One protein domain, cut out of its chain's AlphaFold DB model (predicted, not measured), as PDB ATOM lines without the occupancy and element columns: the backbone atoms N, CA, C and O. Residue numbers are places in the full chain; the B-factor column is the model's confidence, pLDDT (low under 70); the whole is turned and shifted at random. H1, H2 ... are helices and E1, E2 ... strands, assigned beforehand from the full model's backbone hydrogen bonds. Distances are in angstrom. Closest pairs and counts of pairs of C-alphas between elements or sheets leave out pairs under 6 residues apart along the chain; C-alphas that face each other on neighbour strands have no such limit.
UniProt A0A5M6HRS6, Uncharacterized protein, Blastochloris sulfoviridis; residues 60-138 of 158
ATOM      1  N   LEU A  60     165.085 221.933 235.689       94.31
ATOM      2  CA  LEU A  60     166.053 222.992 235.456       94.31
ATOM      3  C   LEU A  60     167.189 222.443 234.596       94.31
ATOM      4  O   LEU A  60     167.841 221.469 234.976       94.31
ATOM      5  N   VAL A  61     167.463 223.111 233.479       93.50
ATOM      6  CA  VAL A  61     168.577 222.800 232.583       93.50
ATOM      7  C   VAL A  61     169.513 224.000 232.541       93.50
ATOM      8  O   VAL A  61     169.138 225.076 232.073       93.50
ATOM      9  N   VAL A  62     170.741 223.818 233.024       91.50
ATOM     10  CA  VAL A  62     171.789 224.842 232.968       91.50
ATOM     11  C   VAL A  62     172.734 224.495 231.824       91.50
ATOM     12  O   VAL A  62     173.444 223.499 231.890       91.50
ATOM     13  N   LYS A  63     172.732 225.296 230.755       88.62
ATOM     14  CA  LYS A  63     173.650 225.101 229.625       88.62
ATOM     15  C   LYS A  63     174.956 225.850 229.867       88.62
ATOM     16  O   LYS A  63     174.954 226.945 230.427       88.62
ATOM     17  N   GLY A  64     176.061 225.273 229.404       83.88
ATOM     18  CA  GLY A  64     177.418 225.809 229.574       83.88
ATOM     19  C   GLY A  64     178.279 225.021 230.561       83.88
ATOM     20  O   GLY A  64     179.498 225.172 230.548       83.88
ATOM     21  N   TYR A  65     177.666 224.138 231.349       80.62
ATOM     22  CA  TYR A  65     178.349 223.126 232.151       80.62
ATOM     23  C   TYR A  65     177.742 221.749 231.873       80.62
ATOM     24  O   TYR A  65     176.601 221.659 231.423       80.62
ATOM     25  N   ASP A  66     178.494 220.688 232.169       78.62
ATOM     26  CA  ASP A  66     178.038 219.290 232.098       78.62
ATOM     27  C   ASP A  66     177.125 218.929 233.292       78.62
ATOM     28  O   ASP A  66     177.303 217.924 233.986       78.62
ATOM     29  N   ASP A  67     176.138 219.784 233.563       80.31
ATOM     30  CA  ASP A  67     175.183 219.588 234.646       80.31
ATOM     31  C   ASP A  67     173.996 218.747 234.173       80.31
ATOM     32  O   ASP A  67     173.378 218.988 233.134       80.31
ATOM     33  N   LYS A  68     173.635 217.748 234.983       85.94
ATOM     34  CA  LYS A  68     172.419 216.966 234.752       85.94
ATOM     35  C   LYS A  68     171.182 217.833 235.013       85.94
ATOM     36  O   LYS A  68     171.202 218.614 235.970       85.94
ATOM     37  N   PRO A  69     170.089 217.652 234.245       89.62
ATOM     38  CA  PRO A  69     168.818 218.300 234.539       89.62
ATOM     39  C   PRO A  69     168.388 218.041 235.985       89.62
ATOM     40  O   PRO A  69     168.434 216.904 236.461       89.62
ATOM     41  N   GLN A  70     167.987 219.097 236.689       92.06
ATOM     42  CA  GLN A  70     167.571 219.018 238.089       92.06
ATOM     43  C   GLN A  70     166.053 219.117 238.183       92.06
ATOM     44  O   GLN A  70     165.466 220.056 237.655       92.06
ATOM     45  N   ALA A  71     165.409 218.176 238.872       93.75
ATOM     46  CA  ALA A  71     163.964 218.226 239.070       93.75
ATOM     47  C   ALA A  71     163.566 219.450 239.912       93.75
ATOM     48  O   ALA A  71     164.190 219.745 240.934       93.75
ATOM     49  N   LEU A  72     162.509 220.142 239.491       94.06
ATOM     50  CA  LEU A  72     161.933 221.280 240.199       94.06
ATOM     51  C   LEU A  72     160.672 220.867 240.952       94.06
ATOM     52  O   LEU A  72     159.854 220.083 240.466       94.06
ATOM     53  N   TYR A  73     160.482 221.450 242.133       93.50
ATOM     54  CA  TYR A  73     159.235 221.301 242.872       93.50
ATOM     55  C   TYR A  73     158.114 222.079 242.181       93.50
ATOM     56  O   TYR A  73     158.295 223.224 241.764       93.50
ATOM     57  N   PHE A  74     156.925 221.477 242.114       92.25
ATOM     58  CA  PHE A  74     155.770 222.087 241.449       92.25
ATOM     59  C   PHE A  74     155.400 223.455 242.051       92.25
ATOM     60  O   PHE A  74     154.966 224.354 241.331       92.25
ATOM     61  N   GLU A  75     155.595 223.641 243.363       92.88
ATOM     62  CA  GLU A  75     155.335 224.915 244.043       92.88
ATOM     63  C   GLU A  75     156.240 226.036 243.538       92.88
ATOM     64  O   GLU A  75     155.785 227.169 243.377       92.88
ATOM     65  N   ASP A  76     157.504 225.726 243.261       93.06
ATOM     66  CA  ASP A  76     158.475 226.698 242.772       93.06
ATOM     67  C   ASP A  76     158.162 227.072 241.326       93.06
ATOM     68  O   ASP A  76     158.072 228.253 241.002       93.06
ATOM     69  N   VAL A  77     157.843 226.088 240.480       93.25
ATOM     70  CA  VAL A  77     157.399 226.328 239.094       93.25
ATOM     71  C   VAL A  77     156.138 227.193 239.068       93.25
ATOM     72  O   VAL A  77     156.048 228.146 238.289       93.25
ATOM     73  N   LYS A  78     155.175 226.902 239.953       93.19
ATOM     74  CA  LYS A  78     153.965 227.712 240.121       93.19
ATOM     75  C   LYS A  78     154.333 229.147 240.496       93.19
ATOM     76  O   LYS A  78     153.886 230.074 239.826       93.19
ATOM     77  N   LYS A  79     155.190 229.353 241.503       93.75
ATOM     78  CA  LYS A  79     155.666 230.693 241.895       93.75
ATOM     79  C   LYS A  79     156.351 231.415 240.735       93.75
ATOM     80  O   LYS A  79     156.060 232.585 240.513       93.75
ATOM     81  N   PHE A  80     157.194 230.732 239.966       93.69
ATOM     82  CA  PHE A  80     157.928 231.339 238.856       93.69
ATOM     83  C   PHE A  80     157.017 231.775 237.706       93.69
ATOM     84  O   PHE A  80     157.264 232.820 237.107       93.69
ATOM     85  N   LYS A  81     155.934 231.033 237.430       88.94
ATOM     86  CA  LYS A  81     154.934 231.441 236.427       88.94
ATOM     87  C   LYS A  81     154.175 232.711 236.819       88.94
ATOM     88  O   LYS A  81     153.782 233.465 235.932       88.94
ATOM     89  N   TYR A  82     153.974 232.956 238.115       90.38
ATOM     90  CA  TYR A  82     153.178 234.089 238.607       90.38
ATOM     91  C   TYR A  82     154.004 235.260 239.159       90.38
ATOM     92  O   TYR A  82     153.460 236.348 239.336       90.38
ATOM     93  N   SER A  83     155.296 235.069 239.433       93.00
ATOM     94  CA  SER A  83     156.170 236.088 240.016       93.00
ATOM     95  C   SER A  83     157.526 236.122 239.320       93.00
ATOM     96  O   SER A  83     158.410 235.300 239.578       93.00
ATOM     97  N   GLU A  84     157.724 237.140 238.478       90.75
ATOM     98  CA  GLU A  84     159.020 237.384 237.834       90.75
ATOM     99  C   GLU A  84     160.121 237.706 238.849       90.75
ATOM    100  O   GLU A  84     161.287 237.398 238.612       90.75
ATOM    101  N   PHE A  85     159.764 238.297 239.993       92.19
ATOM    102  CA  PHE A  85     160.711 238.593 241.064       92.19
ATOM    103  C   PHE A  85     161.274 237.315 241.698       92.19
ATOM    104  O   PHE A  85     162.495 237.174 241.807       92.19
ATOM    105  N   GLU A  86     160.402 236.375 242.077       93.25
ATOM    106  CA  GLU A  86     160.821 235.084 242.643       93.25
ATOM    107  C   GLU A  86     161.640 234.291 241.627       93.25
ATOM    108  O   GLU A  86     162.699 233.750 241.954       93.25
ATOM    109  N   PHE A  87     161.204 234.301 240.366       92.94
ATOM    110  CA  PHE A  87     161.939 233.644 239.298       92.94
ATOM    111  C   PHE A  87     163.336 234.243 239.104       92.94
ATOM    112  O   PHE A  87     164.328 233.521 239.036       92.94
ATOM    113  N   PHE A  88     163.452 235.570 239.093       92.81
ATOM    114  CA  PHE A  88     164.740 236.234 238.944       92.81
ATOM    115  C   PHE A  88     165.673 235.993 240.134       92.81
ATOM    116  O   PHE A  88     166.878 235.807 239.954       92.81
ATOM    117  N   ARG A  89     165.129 235.961 241.356       93.00
ATOM    118  CA  ARG A  89     165.883 235.599 242.561       93.00
ATOM    119  C   ARG A  89     166.431 234.176 242.459       93.00
ATOM    120  O   ARG A  89     167.598 233.957 242.781       93.00
ATOM    121  N   PHE A  90     165.619 233.239 241.977       93.94
ATOM    122  CA  PHE A  90     166.044 231.868 241.718       93.94
ATOM    123  C   PHE A  90     167.155 231.804 240.659       93.94
ATOM    124  O   PHE A  90     168.221 231.257 240.936       93.94
ATOM    125  N   VAL A  91     166.978 232.449 239.500       92.56
ATOM    126  CA  VAL A  91     168.001 232.516 238.438       92.56
ATOM    127  C   VAL A  91     169.317 233.085 238.973       92.56
ATOM    128  O   VAL A  91     170.382 232.512 238.734       92.56
ATOM    129  N   LYS A  92     169.261 234.176 239.748       91.94
ATOM    130  CA  LYS A  92     170.438 234.754 240.411       91.94
ATOM    131  C   LYS A  92     171.110 233.767 241.355       91.94
ATOM    132  O   LYS A  92     172.334 233.667 241.339       91.94
ATOM    133  N   SER A  93     170.329 233.033 242.144       92.00
ATOM    134  CA  SER A  93     170.847 231.999 243.040       92.00
ATOM    135  C   SER A  93     171.596 230.917 242.262       92.00
ATOM    136  O   SER A  93     172.735 230.611 242.607       92.00
ATOM    137  N   VAL A  94     171.015 230.402 241.174       90.94
ATOM    138  CA  VAL A  94     171.654 229.381 240.325       90.94
ATOM    139  C   VAL A  94     172.958 229.914 239.725       90.94
ATOM    140  O   VAL A  94     174.018 229.312 239.891       90.94
ATOM    141  N   CYS A  95     172.914 231.095 239.108       89.75
ATOM    142  CA  CYS A  95     174.063 231.689 238.426       89.75
ATOM    143  C   CYS A  95     175.161 232.191 239.379       89.75
ATOM    144  O   CYS A  95     176.306 232.340 238.955       89.75
ATOM    145  N   SER A  96     174.855 232.422 240.663       89.06
ATOM    146  CA  SER A  96     175.839 232.856 241.671       89.06
ATOM    147  C   SER A  96     176.997 231.866 241.842       89.06
ATOM    148  O   SER A  96     178.100 232.229 242.274       89.06
ATOM    149  N   THR A  97     176.768 230.603 241.479       85.44
ATOM    150  CA  THR A  97     177.799 229.567 241.427       85.44
ATOM    151  C   THR A  97     178.830 229.869 240.334       85.44
ATOM    152  O   THR A  97     180.029 229.733 240.576       85.44
ATOM    153  N   ALA A  98     178.401 230.371 239.180       85.94
ATOM    154  CA  ALA A  98     179.247 230.671 238.029       85.94
ATOM    155  C   ALA A  98     179.934 232.045 238.118       85.94
ATOM    156  O   ALA A  98     181.117 232.194 237.800       85.94
ATOM    157  N   GLY A  99     179.209 233.062 238.580       87.62
ATOM    158  CA  GLY A  99     179.669 234.446 238.542       87.62
ATOM    159  C   GLY A  99     178.742 235.403 239.277       87.62
ATOM    160  O   GLY A  99     177.743 235.003 239.867       87.62
ATOM    161  N   ASP A 100     179.093 236.683 239.248       88.62
ATOM    162  CA  ASP A 100     178.256 237.762 239.765       88.62
ATOM    163  C   ASP A 100     177.432 238.384 238.628       88.62
ATOM    164  O   ASP A 100     177.981 238.942 237.670       88.62
ATOM    165  N   LEU A 101     176.109 238.249 238.719       90.12
ATOM    166  CA  LEU A 101     175.153 238.756 237.734       90.12
ATOM    167  C   LEU A 101     174.916 240.251 237.941       90.12
ATOM    168  O   LEU A 101     174.357 240.683 238.948       90.12
ATOM    169  N   ARG A 102     175.248 241.037 236.920       88.25
ATOM    170  CA  ARG A 102     174.993 242.484 236.854       88.25
ATOM    171  C   ARG A 102     173.621 242.829 236.284       88.25
ATOM    172  O   ARG A 102     173.215 243.988 236.354       88.25
ATOM    173  N   THR A 103     172.916 241.848 235.726       85.94
ATOM    174  CA  THR A 103     171.547 242.007 235.226       85.94
ATOM    175  C   THR A 103     170.628 242.513 236.336       85.94
ATOM    176  O   THR A 103     170.674 242.032 237.479       85.94
ATOM    177  N   LYS A 104     169.787 243.502 236.013       82.38
ATOM    178  CA  LYS A 104     168.934 244.173 237.006       82.38
ATOM    179  C   LYS A 104     167.532 243.577 237.094       82.38
ATOM    180  O   LYS A 104     166.944 243.620 238.173       82.38
ATOM    181  N   SER A 105     167.028 242.994 236.010       84.88
ATOM    182  CA  SER A 105     165.663 242.469 235.923       84.88
ATOM    183  C   SER A 105     165.560 241.210 235.062       84.88
ATOM    184  O   SER A 105     166.433 240.908 234.248       84.88
ATOM    185  N   MET A 106     164.438 240.498 235.203       86.50
ATOM    186  CA  MET A 106     164.120 239.331 234.378       86.50
ATOM    187  C   MET A 106     163.889 239.697 232.906       86.50
ATOM    188  O   MET A 106     164.230 238.916 232.026       86.50
ATOM    189  N   SER A 107     163.374 240.897 232.622       84.56
ATOM    190  CA  SER A 107     163.133 241.380 231.255       84.56
ATOM    191  C   SER A 107     164.398 241.459 230.395       84.56
ATOM    192  O   SER A 107     164.321 241.289 229.185       84.56
ATOM    193  N   GLU A 108     165.563 241.684 231.006       81.94
ATOM    194  CA  GLU A 108     166.860 241.721 230.316       81.94
ATOM    195  C   GLU A 108     167.453 240.326 230.059       81.94
ATOM    196  O   GLU A 108     168.418 240.205 229.305       81.94
ATOM    197  N   ALA A 109     166.928 239.294 230.722       83.75
ATOM    198  CA  ALA A 109     167.430 237.922 230.670       83.75
ATOM    199  C   ALA A 109     166.503 236.983 229.882       83.75
ATOM    200  O   ALA A 109     166.955 236.067 229.186       83.75
ATOM    201  N   ARG A 110     165.193 237.213 230.000       84.50
ATOM    202  CA  ARG A 110     164.139 236.386 229.418       84.50
ATOM    203  C   ARG A 110     164.189 236.465 227.896       84.50
ATOM    204  O   ARG A 110     164.235 237.551 227.331       84.50
ATOM    205  N   GLY A 111     164.159 235.311 227.240       79.88
ATOM    206  CA  GLY A 111     164.214 235.243 225.779       79.88
ATOM    207  C   GLY A 111     165.617 235.419 225.186       79.88
ATOM    208  O   GLY A 111     165.754 235.343 223.970       79.88
ATOM    209  N   ILE A 112     166.647 235.624 226.016       85.94
ATOM    210  CA  ILE A 112     168.046 235.727 225.570       85.94
ATOM    211  C   ILE A 112     168.865 234.566 226.121       85.94
ATOM    212  O   ILE A 112     169.500 233.841 225.365       85.94
ATOM    213  N   TRP A 113     168.843 234.387 227.439       90.50
ATOM    214  CA  TRP A 113     169.597 233.331 228.113       90.50
ATOM    215  C   TRP A 113     168.795 232.640 229.221       90.50
ATOM    216  O   TRP A 113     169.284 231.713 229.852       90.50
ATOM    217  N   VAL A 114     167.542 233.047 229.444       92.69
ATOM    218  CA  VAL A 114     166.597 232.335 230.310       92.69
ATOM    219  C   VAL A 114     165.285 232.107 229.578       92.69
ATOM    220  O   VAL A 114     164.699 233.050 229.035       92.69
ATOM    221  N   PHE A 115     164.795 230.869 229.600       90.50
ATOM    222  CA  PHE A 115     163.619 230.461 228.840       90.50
ATOM    223  C   PHE A 115     162.763 229.451 229.601       90.50
ATOM    224  O   PHE A 115     163.273 228.641 230.372       90.50
ATOM    225  N   PHE A 116     161.462 229.486 229.323       91.81
ATOM    226  CA  PHE A 116     160.529 228.419 229.663       91.81
ATOM    227  C   PHE A 116     160.236 227.625 228.393       91.81
ATOM    228  O   PHE A 116     159.612 228.153 227.475       91.81
ATOM    229  N   ASP A 117     160.679 226.374 228.344       91.88
ATOM    230  CA  ASP A 117     160.274 225.417 227.320       91.88
ATOM    231  C   ASP A 117     159.095 224.607 227.873       91.88
ATOM    232  O   ASP A 117     159.262 223.603 228.566       91.88
ATOM    233  N   GLU A 118     157.874 225.084 227.618       90.75
ATOM    234  CA  GLU A 118     156.662 224.418 228.109       90.75
ATOM    235  C   GLU A 118     156.440 223.050 227.456       90.75
ATOM    236  O   GLU A 118     155.869 222.159 228.087       90.75
ATOM    237  N   ALA A 119     156.909 222.865 226.218       90.69
ATOM    238  CA  ALA A 119     156.747 221.614 225.485       90.69
ATOM    239  C   ALA A 119     157.572 220.491 226.125       90.69
ATOM    240  O   ALA A 119     157.096 219.360 226.231       90.69
ATOM    241  N   LYS A 120     158.783 220.813 226.593       91.62
ATOM    242  CA  LYS A 120     159.664 219.869 227.298       91.62
ATOM    243  C   LYS A 120     159.512 219.893 228.817       91.62
ATOM    244  O   LYS A 120     160.058 219.022 229.484       91.62
ATOM    245  N   ARG A 121     158.750 220.853 229.358       93.00
ATOM    246  CA  ARG A 121     158.656 221.155 230.798       93.00
ATOM    247  C   ARG A 121     160.028 221.474 231.391       93.00
ATOM    248  O   ARG A 121     160.441 220.918 232.404       93.00
ATOM    249  N   GLU A 122     160.747 222.385 230.752       94.75
ATOM    250  CA  GLU A 122     162.094 222.770 231.171       94.75
ATOM    251  C   GLU A 122     162.201 224.276 231.404       94.75
ATOM    252  O   GLU A 122     161.682 225.097 230.645       94.75
ATOM    253  N   ILE A 123     162.914 224.648 232.463       94.00
ATOM    254  CA  ILE A 123     163.439 225.995 232.653       94.00
ATOM    255  C   ILE A 123     164.900 225.957 232.227       94.00
ATOM    256  O   ILE A 123     165.720 225.295 232.863       94.00
ATOM    257  N   VAL A 124     165.225 226.673 231.156       93.44
ATOM    258  CA  VAL A 124     166.572 226.696 230.585       93.44
ATOM    259  C   VAL A 124     167.278 227.972 231.019       93.44
ATOM    260  O   VAL A 124     166.775 229.067 230.769       93.44
ATOM    261  N   ILE A 125     168.451 227.830 231.634       93.56
ATOM    262  CA  ILE A 125     169.387 228.921 231.916       93.56
ATOM    263  C   ILE A 125     170.647 228.662 231.095       93.56
ATOM    264  O   ILE A 125     171.415 227.749 231.383       93.56
ATOM    265  N   ASP A 126     170.848 229.450 230.050       92.44
ATOM    266  CA  ASP A 126     171.975 229.322 229.139       92.44
ATOM    267  C   ASP A 126     173.110 230.262 229.536       92.44
ATOM    268  O   ASP A 126     173.103 231.449 229.222       92.44
ATOM    269  N   LEU A 127     174.108 229.732 230.239       89.69
ATOM    270  CA  LEU A 127     175.231 230.534 230.713       89.69
ATOM    271  C   LEU A 127     176.152 230.988 229.572       89.69
ATOM    272  O   LEU A 127     176.829 232.005 229.710       89.69
ATOM    273  N   VAL A 128     176.165 230.276 228.441       88.88
ATOM    274  CA  VAL A 128     176.974 230.633 227.262       88.88
ATOM    275  C   VAL A 128     176.379 231.851 226.560       88.88
ATOM    276  O   VAL A 128     177.112 232.706 226.066       88.88
ATOM    277  N   ALA A 129     175.050 231.961 226.560       89.69
ATOM    278  CA  ALA A 129     174.328 233.071 225.953       89.69
ATOM    279  C   ALA A 129     174.335 234.361 226.798       89.69
ATOM    280  O   ALA A 129     173.861 235.398 226.327       89.69
ATOM    281  N   ILE A 130     174.860 234.340 228.035       88.88
ATOM    282  CA  ILE A 130     174.899 235.537 228.885       88.88
ATOM    283  C   ILE A 130     175.883 236.562 228.299       88.88
ATOM    284  O   ILE A 130     177.084 236.289 228.220       88.88
ATOM    285  N   PRO A 131     175.431 237.785 227.959       87.12
ATOM    286  CA  PRO A 131     176.321 238.838 227.488       87.12
ATOM    287  C   PRO A 131     177.399 239.170 228.526       87.12
ATOM    288  O   PRO A 131     177.089 239.384 229.696       87.12
ATOM    289  N   GLU A 132     178.655 239.341 228.108       85.62
ATOM    290  CA  GLU A 132     179.774 239.602 229.037       85.62
ATOM    291  C   GLU A 132     179.580 240.864 229.895       85.62
ATOM    292  O   GLU A 132     180.028 240.938 231.036       85.62
ATOM    293  N   ARG A 133     178.840 241.858 229.390       87.50
ATOM    294  CA  ARG A 133     178.479 243.061 230.162       87.50
ATOM    295  C   ARG A 133     177.570 242.767 231.366       87.50
ATOM    296  O   ARG A 133     177.531 243.561 232.305       87.50
ATOM    297  N   GLN A 134     176.828 241.661 231.323       86.94
ATOM    298  CA  GLN A 134     175.813 241.267 232.302       86.94
ATOM    299  C   GLN A 134     176.336 240.295 233.365       86.94
ATOM    300  O   GLN A 134     175.644 240.073 234.357       86.94
ATOM    301  N   ILE A 135     177.549 239.758 233.225       88.44
ATOM    302  CA  ILE A 135     178.115 238.820 234.195       88.44
ATOM    303  C   ILE A 135     179.606 239.051 234.400       88.44
ATOM    304  O   ILE A 135     180.382 239.199 233.460       88.44
ATOM    305  N   LYS A 136     180.021 239.054 235.664       90.94
ATOM    306  CA  LYS A 136     181.426 238.950 236.039       90.94
ATOM    307  C   LYS A 136     181.701 237.508 236.453       90.94
ATOM    308  O   LYS A 136     181.327 237.096 237.549       90.94
ATOM    309  N   TRP A 137     182.334 236.743 235.570       89.38
ATOM    310  CA  TRP A 137     182.701 235.352 235.839       89.38
ATOM    311  C   TRP A 137     183.664 235.249 237.024       89.38
ATOM    312  O   TRP A 137     184.540 236.099 237.196       89.38
ATOM    313  N   LYS A 138     183.504 234.201 237.838       87.75
ATOM    314  CA  LYS A 138     184.544 233.793 238.791       87.75
ATOM    315  C   LYS A 138     185.686 233.132 238.017       87.75
ATOM    316  O   LYS A 138     185.442 232.497 236.989       87.75
TER     317      LYS A 138
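AT A GLANCE: This is residues 60 to 138 of the 158 residues of an uncharacterized protein of Blastochloris sulfoviridis (UniProt A0A5M6HRS6). A small sheet of three short strands, E1, E4 and E3, stands beside two helices, H1 and H2, which meet at a corner and only graze it. H1 is toward one end of the longest axis, and a small two-stranded sheet, E2 with E5, is at the opposite end; a long loop, residues 102 to 113, leads from E2 back to E3. The printed part has 79 residues, with two named helices and five named strands in the order E1 H1 H2 E2 E3 E4 E5. The larger sheet has the order E1 E4 E3 and is mixed, the smaller is antiparallel, and the class is mixed, helices and strands. The whole is compact, with a radius of gyration of the C-alphas of 11.9 A and spans of 31 by 27 by 19 A.

HOW THE PARTS SIT: Start at E1, residues 60 to 63, an edge strand parallel to its neighbour E4, residues 122 to 126, at 27 degrees; look for N 61 and O 123, 2.9 A apart and within hydrogen-bond range. On the other side of E4 is E3, residues 114 to 117, antiparallel at 153 degrees, with N 117 and O 122 within hydrogen-bond range at 2.8 A; E3 and E4 form a hairpin. Go back to H1, residues 74 to 82, which only grazes this sheet, with its residues 77 to 81. H2, residues 84 to 95, also only grazes it, with its residues 88 to 95; its closest C-alphas to E4 are those of Val 91 and Ile 125, 7.6 A apart. H1 and H2 touch only at the corner by their link, with residues 86 to 87 of H2 alone; the closest C-alphas are those of Phe 80 and Phe 87, 4.6 A apart. Their lines stand at a steep tilt of 59 degrees, opposite ways. In H1 and H2 every O i to N i+4 pair is within hydrogen-bond range. Next comes E2, residues 99 to 101, antiparallel to E5, residues 135 to 137, at 169 degrees, with N 100 and O 136 within hydrogen-bond range at 2.8 A. The closest C-alphas of H2 and E2 are those of Lys 92 and Leu 101, 6.7 A apart.

IN THESE COORDINATES: Find C-alpha 60 at (166.053, 222.992, 235.456), where E1 begins its 9.8 A. H1 is 12.6 A long, and H2 runs 16.1 A from C-alpha 84 at (159.020, 237.384, 237.834). E2 spans 6.3 A, E3 9.8 A and E4 12.0 A. E5 spans 6.0 A and ends at C-alpha 137, (182.701, 235.352, 235.839).

THE WHOLE: The C-alphas farthest apart are those of Ala 119 and Lys 138, 33.1 A. The printed part has no cut, and the link from E2 to E3 is long, with 12 residues. The mean pLDDT of the printed part is 89.6, and no printed residue is under 70.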